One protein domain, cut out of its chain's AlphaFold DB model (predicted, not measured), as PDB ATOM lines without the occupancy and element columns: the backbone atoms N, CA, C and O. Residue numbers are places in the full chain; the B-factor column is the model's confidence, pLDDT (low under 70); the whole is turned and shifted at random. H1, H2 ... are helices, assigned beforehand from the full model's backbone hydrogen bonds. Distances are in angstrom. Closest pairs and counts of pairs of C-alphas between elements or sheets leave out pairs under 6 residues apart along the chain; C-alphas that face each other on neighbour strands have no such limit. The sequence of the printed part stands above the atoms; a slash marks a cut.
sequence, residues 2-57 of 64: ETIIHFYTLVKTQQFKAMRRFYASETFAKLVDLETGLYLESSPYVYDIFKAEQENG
ATOM      1  N   GLU A   2     196.848 170.417 141.375       73.38
ATOM      2  CA  GLU A   2     197.425 169.054 141.350       73.38
ATOM      3  C   GLU A   2     197.301 168.259 142.665       73.38
ATOM      4  O   GLU A   2     197.035 167.060 142.638       73.38
ATOM      5  N   THR A   3     197.387 168.912 143.828       81.50
ATOM      6  CA  THR A   3     197.292 168.242 145.142       81.50
ATOM      7  C   THR A   3     195.924 167.596 145.391       81.50
ATOM      8  O   THR A   3     195.843 166.520 145.977       81.50
ATOM      9  N   ILE A   4     194.845 168.225 144.912       85.12
ATOM     10  CA  ILE A   4     193.473 167.715 145.063       85.12
ATOM     11  C   ILE A   4     193.268 166.486 144.168       85.12
ATOM     12  O   ILE A   4     192.712 165.484 144.615       85.12
ATOM     13  N   ILE A   5     193.772 166.533 142.930       88.94
ATOM     14  CA  ILE A   5     193.725 165.404 141.987       88.94
ATOM     15  C   ILE A   5     194.525 164.216 142.535       88.94
ATOM     16  O   ILE A   5     194.050 163.078 142.498       88.94
ATOM     17  N   HIS A   6     195.710 164.470 143.094       87.75
ATOM     18  CA  HIS A   6     196.536 163.435 143.711       87.75
ATOM     19  C   HIS A   6     195.846 162.797 144.925       87.75
ATOM     20  O   HIS A   6     195.764 161.573 145.014       87.75
ATOM     21  N   PHE A   7     195.283 163.610 145.826       91.69
ATOM     22  CA  PHE A   7     194.516 163.119 146.972       91.69
ATOM     23  C   PHE A   7     193.335 162.242 146.533       91.69
ATOM     24  O   PHE A   7     193.183 161.120 147.018       91.69
ATOM     25  N   TYR A   8     192.547 162.704 145.559       91.94
ATOM     26  CA  TYR A   8     191.431 161.934 145.008       91.94
ATOM     27  C   TYR A   8     191.893 160.602 144.397       91.94
ATOM     28  O   TYR A   8     191.290 159.557 144.646       91.94
ATOM     29  N   THR A   9     192.996 160.613 143.646       92.25
ATOM     30  CA  THR A   9     193.565 159.408 143.019       92.25
ATOM     31  C   THR A   9     194.036 158.396 144.062       92.25
ATOM     32  O   THR A   9     193.773 157.197 143.928       92.25
ATOM     33  N   LEU A  10     194.678 158.864 145.135       93.00
ATOM     34  CA  LEU A  10     195.118 158.022 146.244       93.00
ATOM     35  C   LEU A  10     193.924 157.371 146.949       93.00
ATOM     36  O   LEU A  10     193.894 156.148 147.093       93.00
ATOM     37  N   VAL A  11     192.920 158.164 147.337       93.56
ATOM     38  CA  VAL A  11     191.709 157.663 148.009       93.56
ATOM     39  C   VAL A  11     191.002 156.625 147.139       93.56
ATOM     40  O   VAL A  11     190.708 155.526 147.609       93.56
ATOM     41  N   LYS A  12     190.808 156.926 145.852       93.75
ATOM     42  CA  LYS A  12     190.182 156.011 144.893       93.75
ATOM     43  C   LYS A  12     190.956 154.696 144.774       93.75
ATOM     44  O   LYS A  12     190.364 153.620 144.782       93.75
ATOM     45  N   THR A  13     192.286 154.763 144.732       94.81
ATOM     46  CA  THR A  13     193.151 153.575 144.686       94.81
ATOM     47  C   THR A  13     193.003 152.714 145.941       94.81
ATOM     48  O   THR A  13     192.921 151.488 145.845       94.81
ATOM     49  N   GLN A  14     192.940 153.329 147.123       94.94
ATOM     50  CA  GLN A  14     192.776 152.604 148.385       94.94
ATOM     51  C   GLN A  14     191.387 151.960 148.500       94.94
ATOM     52  O   GLN A  14     191.294 150.806 148.916       94.94
ATOM     53  N   GLN A  15     190.334 152.646 148.049       94.06
ATOM     54  CA  GLN A  15     188.985 152.078 147.963       94.06
ATOM     55  C   GLN A  15     188.943 150.861 147.038       94.06
ATOM     56  O   GLN A  15     188.455 149.810 147.442       94.06
ATOM     57  N   PHE A  16     189.530 150.947 145.840       96.25
ATOM     58  CA  PHE A  16     189.588 149.800 144.930       96.25
ATOM     59  C   PHE A  16     190.327 148.605 145.532       96.25
ATOM     60  O   PHE A  16     189.886 147.470 145.368       96.25
ATOM     61  N   LYS A  17     191.432 148.833 146.250       96.38
ATOM     62  CA  LYS A  17     192.142 147.754 146.952       96.38
ATOM     63  C   LYS A  17     191.268 147.111 148.029       96.38
ATOM     64  O   LYS A  17     191.220 145.885 148.099       96.38
ATOM     65  N   ALA A  18     190.565 147.914 148.828       95.25
ATOM     66  CA  ALA A  18     189.655 147.416 149.857       95.25
ATOM     67  C   ALA A  18     188.503 146.599 149.250       95.25
ATOM     68  O   ALA A  18     188.252 145.481 149.692       95.25
ATOM     69  N   MET A  19     187.878 147.100 148.180       95.56
ATOM     70  CA  MET A  19     186.824 146.384 147.451       95.56
ATOM     71  C   MET A  19     187.325 145.059 146.880       95.56
ATOM     72  O   MET A  19     186.677 144.036 147.066       95.56
ATOM     73  N   ARG A  20     188.497 145.043 146.228       96.75
ATOM     74  CA  ARG A  20     189.075 143.799 145.691       96.75
ATOM     75  C   ARG A  20     189.348 142.776 146.789       96.75
ATOM     76  O   ARG A  20     189.098 141.599 146.568       96.75
ATOM     77  N   ARG A  21     189.839 143.215 147.952       95.38
ATOM     78  CA  ARG A  21     190.071 142.338 149.109       95.38
ATOM     79  C   ARG A  21     188.765 141.740 149.626       95.38
ATOM     80  O   ARG A  21     188.718 140.546 149.880       95.38
ATOM     81  N   PHE A  22     187.716 142.552 149.742       96.12
ATOM     82  CA  PHE A  22     186.408 142.077 150.185       96.12
ATOM     83  C   PHE A  22     185.761 141.132 149.162       96.12
ATOM     84  O   PHE A  22     185.314 140.058 149.535       96.12
ATOM     85  N   TYR A  23     185.774 141.450 147.867       96.12
ATOM     86  CA  TYR A  23     185.187 140.573 146.843       96.12
ATOM     87  C   TYR A  23     185.920 139.244 146.657       96.12
ATOM     88  O   TYR A  23     185.325 138.289 146.172       96.12
ATOM     89  N   ALA A  24     187.196 139.176 147.034       96.00
ATOM     90  CA  ALA A  24     187.965 137.936 147.043       96.00
ATOM     91  C   ALA A  24     187.802 137.123 148.344       96.00
ATOM     92  O   ALA A  24     188.436 136.081 148.474       96.00
ATOM     93  N   SER A  25     187.011 137.610 149.306       95.69
ATOM     94  CA  SER A  25     186.839 136.980 150.616       95.69
ATOM     95  C   SER A  25     185.822 135.841 150.593       95.69
ATOM     96  O   SER A  25     184.857 135.857 149.820       95.69
ATOM     97  N   GLU A  26     186.000 134.881 151.493       95.25
ATOM     98  CA  GLU A  26     185.016 133.826 151.747       95.25
ATOM     99  C   GLU A  26     183.712 134.412 152.301       95.25
ATOM    100  O   GLU A  26     182.623 133.936 151.970       95.25
ATOM    101  N   THR A  27     183.800 135.488 153.090       95.12
ATOM    102  CA  THR A  27     182.631 136.224 153.590       95.12
ATOM    103  C   THR A  27     181.765 136.733 152.446       95.12
ATOM    104  O   THR A  27     180.547 136.572 152.483       95.12
ATOM    105  N   PHE A  28     182.367 137.317 151.406       95.94
ATOM    106  CA  PHE A  28     181.612 137.789 150.247       95.94
ATOM    107  C   PHE A  28     181.024 136.633 149.437       95.94
ATOM    108  O   PHE A  28     179.876 136.731 149.011       95.94
ATOM    109  N   ALA A  29     181.769 135.535 149.270       95.62
ATOM    110  CA  ALA A  29     181.261 134.336 148.606       95.62
ATOM    111  C   ALA A  29     179.997 133.796 149.296       95.62
ATOM    112  O   ALA A  29     179.034 133.459 148.614       95.62
ATOM    113  N   LYS A  30     179.958 133.799 150.636       94.00
ATOM    114  CA  LYS A  30     178.751 133.447 151.398       94.00
ATOM    115  C   LYS A  30     177.669 134.517 151.322       94.00
ATOM    116  O   LYS A  30     176.504 134.182 151.185       94.00
ATOM    117  N   LEU A  31     178.030 135.798 151.357       94.75
ATOM    118  CA  LEU A  31     177.062 136.896 151.292       94.75
ATOM    119  C   LEU A  31     176.209 136.850 150.017       94.75
ATOM    120  O   LEU A  31     175.030 137.184 150.065       94.75
ATOM    121  N   VAL A  32     176.797 136.454 148.886       95.06
ATOM    122  CA  VAL A  32     176.075 136.322 147.608       95.06
ATOM    123  C   VAL A  32     175.382 134.969 147.433       95.06
ATOM    124  O   VAL A  32     174.611 134.803 146.489       95.06
ATOM    125  N   ASP A  33     175.647 134.013 148.322       95.25
ATOM    126  CA  ASP A  33     175.012 132.702 148.321       95.25
ATOM    127  C   ASP A  33     173.678 132.761 149.076       95.25
ATOM    128  O   ASP A  33     173.619 132.988 150.290       95.25
ATOM    129  N   LEU A  34     172.595 132.537 148.330       93.25
ATOM    130  CA  LEU A  34     171.231 132.592 148.843       93.25
ATOM    131  C   LEU A  34     170.949 131.516 149.896       93.25
ATOM    132  O   LEU A  34     170.087 131.734 150.749       93.25
ATOM    133  N   GLU A  35     171.659 130.386 149.863       92.88
ATOM    134  CA  GLU A  35     171.460 129.280 150.805       92.88
ATOM    135  C   GLU A  35     171.974 129.621 152.208       92.88
ATOM    136  O   GLU A  35     171.458 129.109 153.199       92.88
ATOM    137  N   THR A  36     172.948 130.530 152.312       91.12
ATOM    138  CA  THR A  36     173.524 130.926 153.607       91.12
ATOM    139  C   THR A  36     172.643 131.903 154.382       91.12
ATOM    140  O   THR A  36     172.813 132.049 155.589       91.12
ATOM    141  N   GLY A  37     171.746 132.622 153.695       92.31
ATOM    142  CA  GLY A  37     170.915 133.671 154.290       92.31
ATOM    143  C   GLY A  37     171.673 134.930 154.735       92.31
ATOM    144  O   GLY A  37     171.037 135.872 155.201       92.31
ATOM    145  N   LEU A  38     172.998 135.006 154.557       92.69
ATOM    146  CA  LEU A  38     173.826 136.092 155.100       92.69
ATOM    147  C   LEU A  38     173.455 137.480 154.543       92.69
ATOM    148  O   LEU A  38     173.671 138.493 155.201       92.69
ATOM    149  N   TYR A  39     172.855 137.550 153.353       93.69
ATOM    150  CA  TYR A  39     172.353 138.796 152.755       93.69
ATOM    151  C   TYR A  39     171.158 139.415 153.501       93.69
ATOM    152  O   TYR A  39     170.840 140.582 153.266       93.69
ATOM    153  N   LEU A  40     170.481 138.650 154.362       95.88
ATOM    154  CA  LEU A  40     169.401 139.142 155.223       95.88
ATOM    155  C   LEU A  40     169.939 139.837 156.478       95.88
ATOM    156  O   LEU A  40     169.192 140.538 157.161       95.88
ATOM    157  N   GLU A  41     171.224 139.649 156.777       95.06
ATOM    158  CA  GLU A  41     171.849 140.168 157.979       95.06
ATOM    159  C   GLU A  41     172.270 141.632 157.850       95.06
ATOM    160  O   GLU A  41     172.458 142.200 156.770       95.06
ATOM    161  N   SER A  42     172.450 142.265 159.008       95.88
ATOM    162  CA  SER A  42     172.887 143.657 159.076       95.88
ATOM    163  C   SER A  42     174.334 143.838 158.596       95.88
ATOM    164  O   SER A  42     175.200 142.989 158.812       95.88
ATOM    165  N   SER A  43     174.637 144.997 158.002       94.44
ATOM    166  CA  SER A  43     175.999 145.312 157.546       94.44
ATOM    167  C   SER A  43     177.076 145.208 158.642       94.44
ATOM    168  O   SER A  43     178.169 144.744 158.318       94.44
ATOM    169  N   PRO A  44     176.824 145.580 159.918       95.94
ATOM    170  CA  PRO A  44     177.773 145.335 161.005       95.94
ATOM    171  C   PRO A  44     178.099 143.850 161.210       95.94
ATOM    172  O   PRO A  44     179.270 143.507 161.323       95.94
ATOM    173  N   TYR A  45     177.096 142.968 161.172       94.00
ATOM    174  CA  TYR A  45     177.303 141.526 161.346       94.00
ATOM    175  C   TYR A  45     178.160 140.928 160.222       94.00
ATOM    176  O   TYR A  45     179.132 140.217 160.477       94.00
ATOM    177  N   VAL A  46     177.872 141.297 158.969       94.06
ATOM    178  CA  VAL A  46     178.686 140.897 157.806       94.06
ATOM    179  C   VAL A  46     180.131 141.395 157.941       94.06
ATOM    180  O   VAL A  46     181.074 140.685 157.586       94.06
ATOM    181  N   TYR A  47     180.324 142.606 158.470       94.69
ATOM    182  CA  TYR A  47     181.657 143.154 158.704       94.69
ATOM    183  C   TYR A  47     182.419 142.408 159.804       94.69
ATOM    184  O   TYR A  47     183.610 142.152 159.631       94.69
ATOM    185  N   ASP A  48     181.760 142.026 160.896       94.62
ATOM    186  CA  ASP A  48     182.392 141.260 161.975       94.62
ATOM    187  C   ASP A  48     182.868 139.886 161.487       94.62
ATOM    188  O   ASP A  48     183.981 139.465 161.812       94.62
ATOM    189  N   ILE A  49     182.089 139.233 160.619       93.62
ATOM    190  CA  ILE A  49     182.489 137.982 159.960       93.62
ATOM    191  C   ILE A  49     183.720 138.201 159.075       93.62
ATOM    192  O   ILE A  49     184.710 137.476 159.194       93.62
ATOM    193  N   PHE A  50     183.696 139.234 158.229       95.31
ATOM    194  CA  PHE A  50     184.837 139.566 157.376       95.31
ATOM    195  C   PHE A  50     186.084 139.887 158.202       95.31
ATOM    196  O   PHE A  50     187.185 139.459 157.860       95.31
ATOM    197  N   LYS A  51     185.932 140.611 159.313       94.38
ATOM    198  CA  LYS A  51     187.029 140.933 160.224       94.38
ATOM    199  C   LYS A  51     187.630 139.665 160.835       94.38
ATOM    200  O   LYS A  51     188.851 139.523 160.804       94.38
ATOM    201  N   ALA A  52     186.798 138.738 161.304       93.56
ATOM    202  CA  ALA A  52     187.252 137.450 161.823       93.56
ATOM    203  C   ALA A  52     187.986 136.624 160.750       93.56
ATOM    204  O   ALA A  52     189.040 136.049 161.024       93.56
ATOM    205  N   GLU A  53     187.498 136.618 159.506       94.69
ATOM    206  CA  GLU A  53     188.204 136.002 158.373       94.69
ATOM    207  C   GLU A  53     189.584 136.640 158.154       94.69
ATOM    208  O   GLU A  53     190.568 135.931 157.947       94.69
ATOM    209  N   GLN A  54     189.693 137.972 158.230       93.50
ATOM    210  CA  GLN A  54     190.978 138.659 158.061       93.50
ATOM    211  C   GLN A  54     191.979 138.351 159.180       93.50
ATOM    212  O   GLN A  54     193.181 138.336 158.917       93.50
ATOM    213  N   GLU A  55     191.505 138.124 160.403       92.88
ATOM    214  CA  GLU A  55     192.338 137.757 161.554       92.88
ATOM    215  C   GLU A  55     192.805 136.294 161.473       92.88
ATOM    216  O   GLU A  55     193.963 136.000 161.771       92.88
ATOM    217  N   ASN A  56     191.940 135.391 161.004       89.69
ATOM    218  CA  ASN A  56     192.206 133.948 160.958       89.69
ATOM    219  C   ASN A  56     192.792 133.458 159.621       89.69
ATOM    220  O   ASN A  56     193.240 132.313 159.524       89.69
ATOM    221  N   GLY A  57     192.769 134.292 158.578       88.25
ATOM    222  CA  GLY A  57     193.207 133.960 157.216       88.25
ATOM    223  C   GLY A  57     192.261 133.031 156.444       88.25
ATOM    224  O   GLY A  57     192.544 132.700 155.296       88.25
TER     225      GLY A  57
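This is residues 2 to 57 of the 64 residues of an uncharacterized protein of Fibrobacter sp. UWR2 (UniProt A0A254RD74). One long helix, H1, sticks out as an arm from a small head, where H2 and H3 form a helical hairpin set crosswise at the arm's last residues. The printed part has 56 residues, with three named helices in the order H1, H2, H3, and is all helix. It is loose, with a radius of gyration of the C-alphas of 14.6 A; the arm makes most of the length in spans of 48 by 23 by 18 A.

Start with H1, residues 2 to 23; its residues 2 to 20 stand free. Look next at H2, residues 26 to 31, close but not clearly touching H1: the closest C-alphas, of Phe 22 and Phe 28, are 6.4 A apart, and the lines are about perpendicular at 85 degrees. H3, residues 43 to 56, touches H2 as a hairpin, closest at the C-alphas of Thr 27 and Phe 50, 5.5 A, with a shallow tilt of 17 degrees, opposite ways. In H1, H2 and H3 every O i to N i+4 pair is within hydrogen-bond range.

Find C-alpha 2 at (197.425, 169.054, 141.350); from there H1 runs 31.5 A to C-alpha 23. H2 is 8.5 A long, and H3 runs 20.1 A to C-alpha 56 at (192.206, 133.948, 160.958).

The C-alphas farthest apart, of Glu 2 and Glu 35, are 48.4 A apart. The printed part has no cut; the link H2 to H3 is long, and no printed residue is under 70 in pLDDT.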